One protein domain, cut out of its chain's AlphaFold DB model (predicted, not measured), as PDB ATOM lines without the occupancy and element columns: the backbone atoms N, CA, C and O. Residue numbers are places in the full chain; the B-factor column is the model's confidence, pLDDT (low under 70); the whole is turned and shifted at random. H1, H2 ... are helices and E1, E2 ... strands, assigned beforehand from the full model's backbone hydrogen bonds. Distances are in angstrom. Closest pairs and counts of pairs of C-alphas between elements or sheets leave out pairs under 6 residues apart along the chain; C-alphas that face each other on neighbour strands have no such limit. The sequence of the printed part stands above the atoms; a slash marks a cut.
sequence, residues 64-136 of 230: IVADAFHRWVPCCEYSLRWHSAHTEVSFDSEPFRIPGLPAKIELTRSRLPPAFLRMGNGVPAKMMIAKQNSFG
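AT A GLANCE: This is residues 64 to 136 of the 230 residues of a protein of Coffea arabica (UniProt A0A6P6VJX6). A loosely joined row of short pieces: a small two-strand hairpin, E1 and E2, with the short helix H2 beside it makes one end, helix H4 and the two ends of the printed part lie toward the other, and H1 and the short H3 lie between them. No helix touches another, and tight or short links join the pieces, while residues 64 to 73, before H1, hold no named element. The printed part has 73 residues with four named helices and two named strands, in the order H1, H2, E1, E2, H3, H4; the two strands form one antiparallel sheet, order E1 - E2. The class is mostly helix, although only 35 residues, under half, are in named elements. The whole is only just compact, close to loose, with a radius of gyration of the C-alphas of 13.0 A, and it spans 40 by 29 by 17 A.

IN THESE COORDINATES: E1 is residues 95 to 97, with C-alpha 95 at (102.495, 144.725, 145.525), and E2 is residues 106 to 108. H2 is residues 85 to 88. H1 is residues 74 to 83, 14.0 A from first to last C-alpha, and begins with C-alpha 74 at (121.540, 146.292, 138.480). H3 is residues 114 to 117. H4, the longest helix, is residues 123 to 133, 15.3 A long, and ends with C-alpha 133 at (127.485, 155.342, 128.159).

HOW THE PARTS SIT: E1 and E2 form a hairpin, antiparallel, with 137 degrees between their directions. N 96 and O 107 are within hydrogen-bond range at 2.8 A, and N 107 and O 96 at 2.9 A. The closest C-alphas of H2 and E1 are those of His 86 and Phe 96, 6.6 A apart. H1 and H2 are close but not clearly touching, with the closest C-alphas, of Leu 80 and His 86, 7.1 A apart. H1 and H3 are close but not clearly touching: the closest C-alphas, of Arg 81 and Phe 116, are 7.7 A apart. H3 and H4 are also close but not clearly touching, with the closest C-alphas, of Ala 115 and Pro 124, 6.0 A apart. H4 is apart from H1, H2, E1 and E2. Every O i to N i+4 pair is within hydrogen-bond range in H1 and H4, while H2 and H3 are too short for such a pair.

THE WHOLE: The C-alphas of Ile 64 and Ser 90, the two farthest apart, are 41.6 A from each other, while those of Ile 64 and Gly 136 are 11.1 A apart. The printed part has no cut, and no link between named elements is long. The mean pLDDT of the printed part is 79.5; residues 68 to 73, residue 115 and residues 118 to 124 are under 70.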
ATOM      1  N   ILE A  64     138.804 155.247 134.121       89.06
ATOM      2  CA  ILE A  64     138.268 155.919 135.309       89.06
ATOM      3  C   ILE A  64     137.164 155.041 135.891       89.06
ATOM      4  O   ILE A  64     136.197 154.705 135.201       89.06
ATOM      5  N   VAL A  65     137.289 154.703 137.173       86.81
ATOM      6  CA  VAL A  65     136.234 154.030 137.936       86.81
ATOM      7  C   VAL A  65     135.497 155.087 138.748       86.81
ATOM      8  O   VAL A  65     136.060 155.680 139.662       86.81
ATOM      9  N   ALA A  66     134.238 155.336 138.396       82.06
ATOM     10  CA  ALA A  66     133.361 156.241 139.130       82.06
ATOM     11  C   ALA A  66     132.361 155.434 139.964       82.06
ATOM     12  O   ALA A  66     131.787 154.459 139.469       82.06
ATOM     13  N   ASP A  67     132.151 155.853 141.213       79.00
ATOM     14  CA  ASP A  67     131.168 155.229 142.094       79.00
ATOM     15  C   ASP A  67     129.759 155.338 141.495       79.00
ATOM     16  O   ASP A  67     129.364 156.360 140.923       79.00
ATOM     17  N   ALA A  68     129.000 154.256 141.629       68.88
ATOM     18  CA  ALA A  68     127.584 154.242 141.338       68.88
ATOM     19  C   ALA A  68     126.843 153.864 142.619       68.88
ATOM     20  O   ALA A  68     127.028 152.770 143.153       68.88
ATOM     21  N   PHE A  69     125.915 154.722 143.046       60.09
ATOM     22  CA  PHE A  69     125.123 154.573 144.274       60.09
ATOM     23  C   PHE A  69     124.116 153.405 144.266       60.09
ATOM     24  O   PHE A  69     123.044 153.492 144.870       60.09
ATOM     25  N   HIS A  70     124.369 152.318 143.538       53.50
ATOM     26  CA  HIS A  70     123.415 151.232 143.343       53.50
ATOM     27  C   HIS A  70     123.978 149.916 143.861       53.50
ATOM     28  O   HIS A  70     124.750 149.198 143.231       53.50
ATOM     29  N   ARG A  71     123.526 149.622 145.072       49.41
ATOM     30  CA  ARG A  71     123.839 148.452 145.865       49.41
ATOM     31  C   ARG A  71     123.104 147.235 145.273       49.41
ATOM     32  O   ARG A  71     121.885 147.195 145.325       49.41
ATOM     33  N   TRP A  72     123.843 146.321 144.629       50.31
ATOM     34  CA  TRP A  72     123.484 144.955 144.150       50.31
ATOM     35  C   TRP A  72     122.256 144.753 143.242       50.31
ATOM     36  O   TRP A  72     122.001 143.643 142.788       50.31
ATOM     37  N   VAL A  73     121.533 145.813 142.899       63.44
ATOM     38  CA  VAL A  73     120.274 145.740 142.154       63.44
ATOM     39  C   VAL A  73     120.390 146.070 140.643       63.44
ATOM     40  O   VAL A  73     119.368 146.425 140.065       63.44
ATOM     41  N   PRO A  74     121.530 145.947 139.909       73.19
ATOM     42  CA  PRO A  74     121.540 146.292 138.480       73.19
ATOM     43  C   PRO A  74     120.428 145.611 137.669       73.19
ATOM     44  O   PRO A  74     119.799 146.250 136.832       73.19
ATOM     45  N   CYS A  75     120.149 144.337 137.961       79.25
ATOM     46  CA  CYS A  75     119.094 143.566 137.312       79.25
ATOM     47  C   CYS A  75     117.692 144.126 137.624       79.25
ATOM     48  O   CYS A  75     116.914 144.374 136.701       79.25
ATOM     49  N   CYS A  76     117.346 144.359 138.899       81.69
ATOM     50  CA  CYS A  76     116.008 144.868 139.225       81.69
ATOM     51  C   CYS A  76     115.852 146.345 138.864       81.69
ATOM     52  O   CYS A  76     114.775 146.737 138.442       81.69
ATOM     53  N   GLU A  77     116.907 147.157 138.967       79.50
ATOM     54  CA  GLU A  77     116.923 148.539 138.475       79.50
ATOM     55  C   GLU A  77     116.653 148.573 136.972       79.50
ATOM     56  O   GLU A  77     115.802 149.341 136.525       79.50
ATOM     57  N   TYR A  78     117.357 147.738 136.201       81.12
ATOM     58  CA  TYR A  78     117.166 147.643 134.758       81.12
ATOM     59  C   TYR A  78     115.725 147.258 134.427       81.12
ATOM     60  O   TYR A  78     115.070 147.953 133.653       81.12
ATOM     61  N   SER A  79     115.197 146.216 135.075       84.56
ATOM     62  CA  SER A  79     113.816 145.779 134.862       84.56
ATOM     63  C   SER A  79     112.786 146.842 135.264       84.56
ATOM     64  O   SER A  79     111.897 147.167 134.477       84.56
ATOM     65  N   LEU A  80     112.930 147.452 136.445       83.94
ATOM     66  CA  LEU A  80     112.037 148.508 136.930       83.94
ATOM     67  C   LEU A  80     112.010 149.719 135.999       83.94
ATOM     68  O   LEU A  80     110.959 150.335 135.862       83.94
ATOM     69  N   ARG A  81     113.140 150.062 135.370       77.62
ATOM     70  CA  ARG A  81     113.220 151.174 134.413       77.62
ATOM     71  C   ARG A  81     112.714 150.813 133.026       77.62
ATOM     72  O   ARG A  81     112.122 151.660 132.371       77.62
ATOM     73  N   TRP A  82     112.979 149.594 132.568       80.06
ATOM     74  CA  TRP A  82     112.581 149.162 131.232       80.06
ATOM     75  C   TRP A  82     111.082 148.877 131.149       80.06
ATOM     76  O   TRP A  82     110.431 149.238 130.174       80.06
ATOM     77  N   HIS A  83     110.535 148.239 132.183       83.94
ATOM     78  CA  HIS A  83     109.146 147.797 132.204       83.94
ATOM     79  C   HIS A  83     108.221 148.705 133.014       83.94
ATOM     80  O   HIS A  83     107.013 148.582 132.880       83.94
ATOM     81  N   SER A  84     108.752 149.585 133.869       85.12
ATOM     82  CA  SER A  84     107.962 150.529 134.677       85.12
ATOM     83  C   SER A  84     106.815 149.889 135.474       85.12
ATOM     84  O   SER A  84     105.830 150.546 135.776       85.12
ATOM     85  N   ALA A  85     106.952 148.627 135.901       86.12
ATOM     86  CA  ALA A  85     105.880 147.881 136.581       86.12
ATOM     87  C   ALA A  85     105.307 148.589 137.833       86.12
ATOM     88  O   ALA A  85     104.164 148.381 138.225       86.12
ATOM     89  N   HIS A  86     106.092 149.470 138.454       84.75
ATOM     90  CA  HIS A  86     105.700 150.262 139.618       84.75
ATOM     91  C   HIS A  86     104.740 151.426 139.309       84.75
ATOM     92  O   HIS A  86     104.150 151.978 140.239       84.75
ATOM     93  N   THR A  87     104.588 151.817 138.037       86.19
ATOM     94  CA  THR A  87     103.632 152.848 137.599       86.19
ATOM     95  C   THR A  87     102.265 152.274 137.241       86.19
ATOM     96  O   THR A  87     101.315 153.033 137.093       86.19
ATOM     97  N   GLU A  88     102.159 150.952 137.086       86.12
ATOM     98  CA  GLU A  88     100.905 150.270 136.737       86.12
ATOM     99  C   GLU A  88      99.992 150.060 137.954       86.12
ATOM    100  O   GLU A  88      98.775 149.964 137.811       86.12
ATOM    101  N   VAL A  89     100.566 150.022 139.159       88.00
ATOM    102  CA  VAL A  89      99.806 149.918 140.411       88.00
ATOM    103  C   VAL A  89      99.226 151.260 140.831       88.00
ATOM    104  O   VAL A  89      99.876 152.299 140.688       88.00
ATOM    105  N   SER A  90      98.031 151.246 141.422       88.00
ATOM    106  CA  SER A  90      97.327 152.467 141.837       88.00
ATOM    107  C   SER A  90      97.765 152.939 143.222       88.00
ATOM    108  O   SER A  90      97.973 154.139 143.428       88.00
ATOM    109  N   PHE A  91      98.027 152.019 144.156       90.12
ATOM    110  CA  PHE A  91      98.386 152.363 145.539       90.12
ATOM    111  C   PHE A  91      99.862 152.113 145.866       90.12
ATOM    112  O   PHE A  91     100.474 151.166 145.382       90.12
ATOM    113  N   ASP A  92     100.440 152.936 146.751       86.69
ATOM    114  CA  ASP A  92     101.849 152.785 147.154       86.69
ATOM    115  C   ASP A  92     102.138 151.474 147.897       86.69
ATOM    116  O   ASP A  92     103.268 150.979 147.877       86.69
ATOM    117  N   SER A  93     101.125 150.931 148.577       90.50
ATOM    118  CA  SER A  93     101.160 149.671 149.324       90.50
ATOM    119  C   SER A  93     100.827 148.447 148.473       90.50
ATOM    120  O   SER A  93     100.966 147.323 148.952       90.50
ATOM    121  N   GLU A  94     100.388 148.644 147.231       92.38
ATOM    122  CA  GLU A  94     100.020 147.557 146.335       92.38
ATOM    123  C   GLU A  94     101.283 146.829 145.845       92.38
ATOM    124  O   GLU A  94     102.222 147.477 145.363       92.38
ATOM    125  N   PRO A  95     101.356 145.494 145.996       93.31
ATOM    126  CA  PRO A  95     102.495 144.725 145.525       93.31
ATOM    127  C   PRO A  95     102.445 144.549 144.005       93.31
ATOM    128  O   PRO A  95     101.419 144.179 143.439       93.31
ATOM    129  N   PHE A  96     103.586 144.727 143.349       92.62
ATOM    130  CA  PHE A  96     103.792 144.417 141.938       92.62
ATOM    131  C   PHE A  96     105.025 143.532 141.760       92.62
ATOM    132  O   PHE A  96     105.940 143.508 142.588       92.62
ATOM    133  N   ARG A  97     105.060 142.790 140.653       92.38
ATOM    134  CA  ARG A  97     106.190 141.925 140.305       92.38
ATOM    135  C   ARG A  97     107.218 142.675 139.489       92.38
ATOM    136  O   ARG A  97     106.860 143.433 138.595       92.38
ATOM    137  N   ILE A  98     108.490 142.385 139.741       89.50
ATOM    138  CA  ILE A  98     109.566 142.837 138.861       89.50
ATOM    139  C   ILE A  98     109.704 141.825 137.715       89.50
ATOM    140  O   ILE A  98     110.070 140.672 137.964       89.50
ATOM    141  N   PRO A  99     109.400 142.211 136.467       88.75
ATOM    142  CA  PRO A  99     109.448 141.288 135.341       88.75
ATOM    143  C   PRO A  99     110.887 140.895 134.979       88.75
ATOM    144  O   PRO A  99     111.845 141.618 135.246       88.75
ATOM    145  N   GLY A 100     111.049 139.731 134.355       85.50
ATOM    146  CA  GLY A 100     112.316 139.304 133.753       85.50
ATOM    147  C   GLY A 100     113.398 138.808 134.717       85.50
ATOM    148  O   GLY A 100     114.386 138.260 134.242       85.50
ATOM    149  N   LEU A 101     113.234 138.937 136.036       88.31
ATOM    150  CA  LEU A 101     114.232 138.453 136.995       88.31
ATOM    151  C   LEU A 101     114.247 136.918 137.121       88.31
ATOM    152  O   LEU A 101     113.197 136.290 136.976       88.31
ATOM    153  N   PRO A 102     115.404 136.313 137.469       87.44
ATOM    154  CA  PRO A 102     115.508 134.872 137.709       87.44
ATOM    155  C   PRO A 102     114.584 134.366 138.821       87.44
ATOM    156  O   PRO A 102     113.971 133.310 138.678       87.44
ATOM    157  N   ALA A 103     114.468 135.118 139.919       88.25
ATOM    158  CA  ALA A 103     113.513 134.825 140.979       88.25
ATOM    159  C   ALA A 103     112.306 135.760 140.919       88.25
ATOM    160  O   ALA A 103     112.366 136.903 140.460       88.25
ATOM    161  N   LYS A 104     111.199 135.266 141.463       90.06
ATOM    162  CA  LYS A 104     109.950 136.004 141.578       90.06
ATOM    163  C   LYS A 104     110.034 136.995 142.741       90.06
ATOM    164  O   LYS A 104     109.785 136.628 143.884       90.06
ATOM    165  N   ILE A 105     110.380 138.243 142.435       90.00
ATOM    166  CA  ILE A 105     110.453 139.330 143.420       90.00
ATOM    167  C   ILE A 105     109.202 140.207 143.315       90.00
ATOM    168  O   ILE A 105     108.873 140.708 142.237       90.00
ATOM    169  N   GLU A 106     108.526 140.404 144.448       91.56
ATOM    170  CA  GLU A 106     107.390 141.318 144.606       91.56
ATOM    171  C   GLU A 106     107.799 142.500 145.496       91.56
ATOM    172  O   GLU A 106     108.380 142.314 146.568       91.56
ATOM    173  N   LEU A 107     107.523 143.721 145.037       89.69
ATOM    174  CA  LEU A 107     107.813 144.968 145.747       89.69
ATOM    175  C   LEU A 107     106.578 145.865 145.778       89.69
ATOM    176  O   LEU A 107     105.667 145.717 144.975       89.69
ATOM    177  N   THR A 108     106.574 146.822 146.699       90.25
ATOM    178  CA  THR A 108     105.586 147.903 146.760       90.25
ATOM    179  C   THR A 108     106.254 149.215 146.369       90.25
ATOM    180  O   THR A 108     107.469 149.375 146.532       90.25
ATOM    181  N   ARG A 109     105.477 150.186 145.881       86.38
ATOM    182  CA  ARG A 109     106.010 151.492 145.459       86.38
ATOM    183  C   ARG A 109     106.707 152.222 146.613       86.38
ATOM    184  O   ARG A 109     107.761 152.820 146.421       86.38
ATOM    185  N   SER A 110     106.178 152.066 147.827       86.12
ATOM    186  CA  SER A 110     106.742 152.609 149.070       86.12
ATOM    187  C   SER A 110     108.135 152.080 149.438       86.12
ATOM    188  O   SER A 110     108.842 152.721 150.213       86.12
ATOM    189  N   ARG A 111     108.545 150.923 148.903       85.88
ATOM    190  CA  ARG A 111     109.871 150.324 149.141       85.88
ATOM    191  C   ARG A 111     110.898 150.702 148.076       85.88
ATOM    192  O   ARG A 111     112.063 150.325 148.198       85.88
ATOM    193  N   LEU A 112     110.489 151.417 147.028       81.31
ATOM    194  CA  LEU A 112     111.402 151.855 145.983       81.31
ATOM    195  C   LEU A 112     112.178 153.102 146.419       81.31
ATOM    196  O   LEU A 112     111.604 154.009 147.026       81.31
ATOM    197  N   PRO A 113     113.470 153.205 146.055       76.12
ATOM    198  CA  PRO A 113     114.205 154.447 146.220       76.12
ATOM    199  C   PRO A 113     113.482 155.618 145.527       76.12
ATOM    200  O   PRO A 113     112.986 155.442 144.408       76.12
ATOM    201  N   PRO A 114     113.490 156.836 146.108       73.06
ATOM    202  CA  PRO A 114     112.785 157.996 145.549       73.06
ATOM    203  C   PRO A 114     113.144 158.324 144.094       73.06
ATOM    204  O   PRO A 114     112.332 158.887 143.362       73.06
ATOM    205  N   ALA A 115     114.350 157.949 143.660       69.94
ATOM    206  CA  ALA A 115     114.827 158.122 142.292       69.94
ATOM    207  C   ALA A 115     113.997 157.363 141.238       69.94
ATOM    208  O   ALA A 115     113.954 157.802 140.096       69.94
ATOM    209  N   PHE A 116     113.329 156.261 141.600       71.12
ATOM    210  CA  PHE A 116     112.433 155.542 140.685       71.12
ATOM    211  C   PHE A 116     111.049 156.189 140.599       71.12
ATOM    212  O   PHE A 116     110.389 156.085 139.575       71.12
ATOM    213  N   LEU A 117     110.626 156.907 141.643       70.19
ATOM    214  CA  LEU A 117     109.323 157.581 141.686       70.19
ATOM    215  C   LEU A 117     109.347 158.943 140.984       70.19
ATOM    216  O   LEU A 117     108.313 159.456 140.569       70.19
ATOM    217  N   ARG A 118     110.535 159.545 140.859       62.69
ATOM    218  CA  ARG A 118     110.749 160.859 140.244       62.69
ATOM    219  C   ARG A 118     111.467 160.710 138.904       62.69
ATOM    220  O   ARG A 118     112.660 160.984 138.793       62.69
ATOM    221  N   MET A 119     110.732 160.289 137.878       53.75
ATOM    222  CA  MET A 119     111.219 160.280 136.495       53.75
ATOM    223  C   MET A 119     111.125 161.700 135.913       53.75
ATOM    224  O   MET A 119     110.067 162.146 135.485       53.75
ATOM    225  N   GLY A 120     112.239 162.430 135.940       58.62
ATOM    226  CA  GLY A 120     112.379 163.773 135.365       58.62
ATOM    227  C   GLY A 120     113.815 164.030 134.899       58.62
ATOM    228  O   GLY A 120     114.689 163.188 135.083       58.62
ATOM    229  N   ASN A 121     114.099 165.206 134.337       58.66
ATOM    230  CA  ASN A 121     115.423 165.608 133.818       58.66
ATOM    231  C   ASN A 121     116.503 165.868 134.901       58.66
ATOM    232  O   ASN A 121     117.524 166.508 134.634       58.66
ATOM    233  N   GLY A 122     116.279 165.392 136.128       65.50
ATOM    234  CA  GLY A 122     117.160 165.597 137.273       65.50
ATOM    235  C   GLY A 122     118.383 164.674 137.296       65.50
ATOM    236  O   GLY A 122     118.661 163.915 136.367       65.50
ATOM    237  N   VAL A 123     119.107 164.713 138.417       66.56
ATOM    238  CA  VAL A 123     120.305 163.891 138.685       66.56
ATOM    239  C   VAL A 123     120.113 162.393 138.367       66.56
ATOM    240  O   VAL A 123     121.008 161.829 137.732       66.56
ATOM    241  N   PRO A 124     118.972 161.739 138.685       68.31
ATOM    242  CA  PRO A 124     118.760 160.329 138.342       68.31
ATOM    243  C   PRO A 124     118.841 160.029 136.837       68.31
ATOM    244  O   PRO A 124     119.419 159.017 136.442       68.31
ATOM    245  N   ALA A 125     118.325 160.921 135.985       70.62
ATOM    246  CA  ALA A 125     118.382 160.748 134.534       70.62
ATOM    247  C   ALA A 125     119.813 160.903 133.997       70.62
ATOM    248  O   ALA A 125     120.251 160.109 133.166       70.62
ATOM    249  N   LYS A 126     120.578 161.876 134.511       74.25
ATOM    250  CA  LYS A 126     121.995 162.057 134.142       74.25
ATOM    251  C   LYS A 126     122.849 160.858 134.562       74.25
ATOM    252  O   LYS A 126     123.649 160.375 133.764       74.25
ATOM    253  N   MET A 127     122.635 160.345 135.776       74.12
ATOM    254  CA  MET A 127     123.295 159.135 136.277       74.12
ATOM    255  C   MET A 127     123.005 157.929 135.377       74.12
ATOM    256  O   MET A 127     123.908 157.168 135.036       74.12
ATOM    257  N   MET A 128     121.757 157.780 134.931       72.56
ATOM    258  CA  MET A 128     121.373 156.711 134.013       72.56
ATOM    259  C   MET A 128     122.090 156.820 132.663       72.56
ATOM    260  O   MET A 128     122.607 155.818 132.174       72.56
ATOM    261  N   ILE A 129     122.162 158.019 132.075       78.19
ATOM    262  CA  ILE A 129     122.880 158.241 130.811       78.19
ATOM    263  C   ILE A 129     124.366 157.906 130.979       78.19
ATOM    264  O   ILE A 129     124.926 157.190 130.152       78.19
ATOM    265  N   ALA A 130     124.996 158.351 132.069       81.25
ATOM    266  CA  ALA A 130     126.391 158.029 132.364       81.25
ATOM    267  C   ALA A 130     126.606 156.513 132.507       81.25
ATOM    268  O   ALA A 130     127.499 155.946 131.876       81.25
ATOM    269  N   LYS A 131     125.727 155.832 133.252       79.50
ATOM    270  CA  LYS A 131     125.743 154.372 133.402       79.50
ATOM    271  C   LYS A 131     125.526 153.656 132.074       79.50
ATOM    272  O   LYS A 131     126.125 152.606 131.875       79.50
ATOM    273  N   GLN A 132     124.717 154.192 131.158       79.25
ATOM    274  CA  GLN A 132     124.482 153.605 129.834       79.25
ATOM    275  C   GLN A 132     125.633 153.869 128.853       79.25
ATOM    276  O   GLN A 132     125.944 152.996 128.045       79.25
ATOM    277  N   ASN A 133     126.336 154.989 128.993       85.50
ATOM    278  CA  ASN A 133     127.485 155.342 128.159       85.50
ATOM    279  C   ASN A 133     128.821 154.799 128.693       85.50
ATOM    280  O   ASN A 133     129.819 154.838 127.981       85.50
ATOM    281  N   SER A 134     128.857 154.263 129.918       87.94
ATOM    282  CA  SER A 134     130.059 153.625 130.463       87.94
ATOM    283  C   SER A 134     130.445 152.356 129.695       87.94
ATOM    284  O   SER A 134     129.591 151.639 129.159       87.94
ATOM    285  N   PHE A 135     131.735 152.021 129.705       89.69
ATOM    286  CA  PHE A 135     132.241 150.802 129.070       89.69
ATOM    287  C   PHE A 135     131.692 149.512 129.711       89.69
ATOM    288  O   PHE A 135     131.418 148.519 129.036       89.69
ATOM    289  N   GLY A 136     131.477 149.535 131.025       89.06
ATOM    290  CA  GLY A 136     130.879 148.434 131.766       89.06
ATOM    291  C   GLY A 136     130.710 148.772 133.242       89.06
ATOM    292  O   GLY A 136     130.694 149.946 133.613       89.06
TER     293      GLY A 136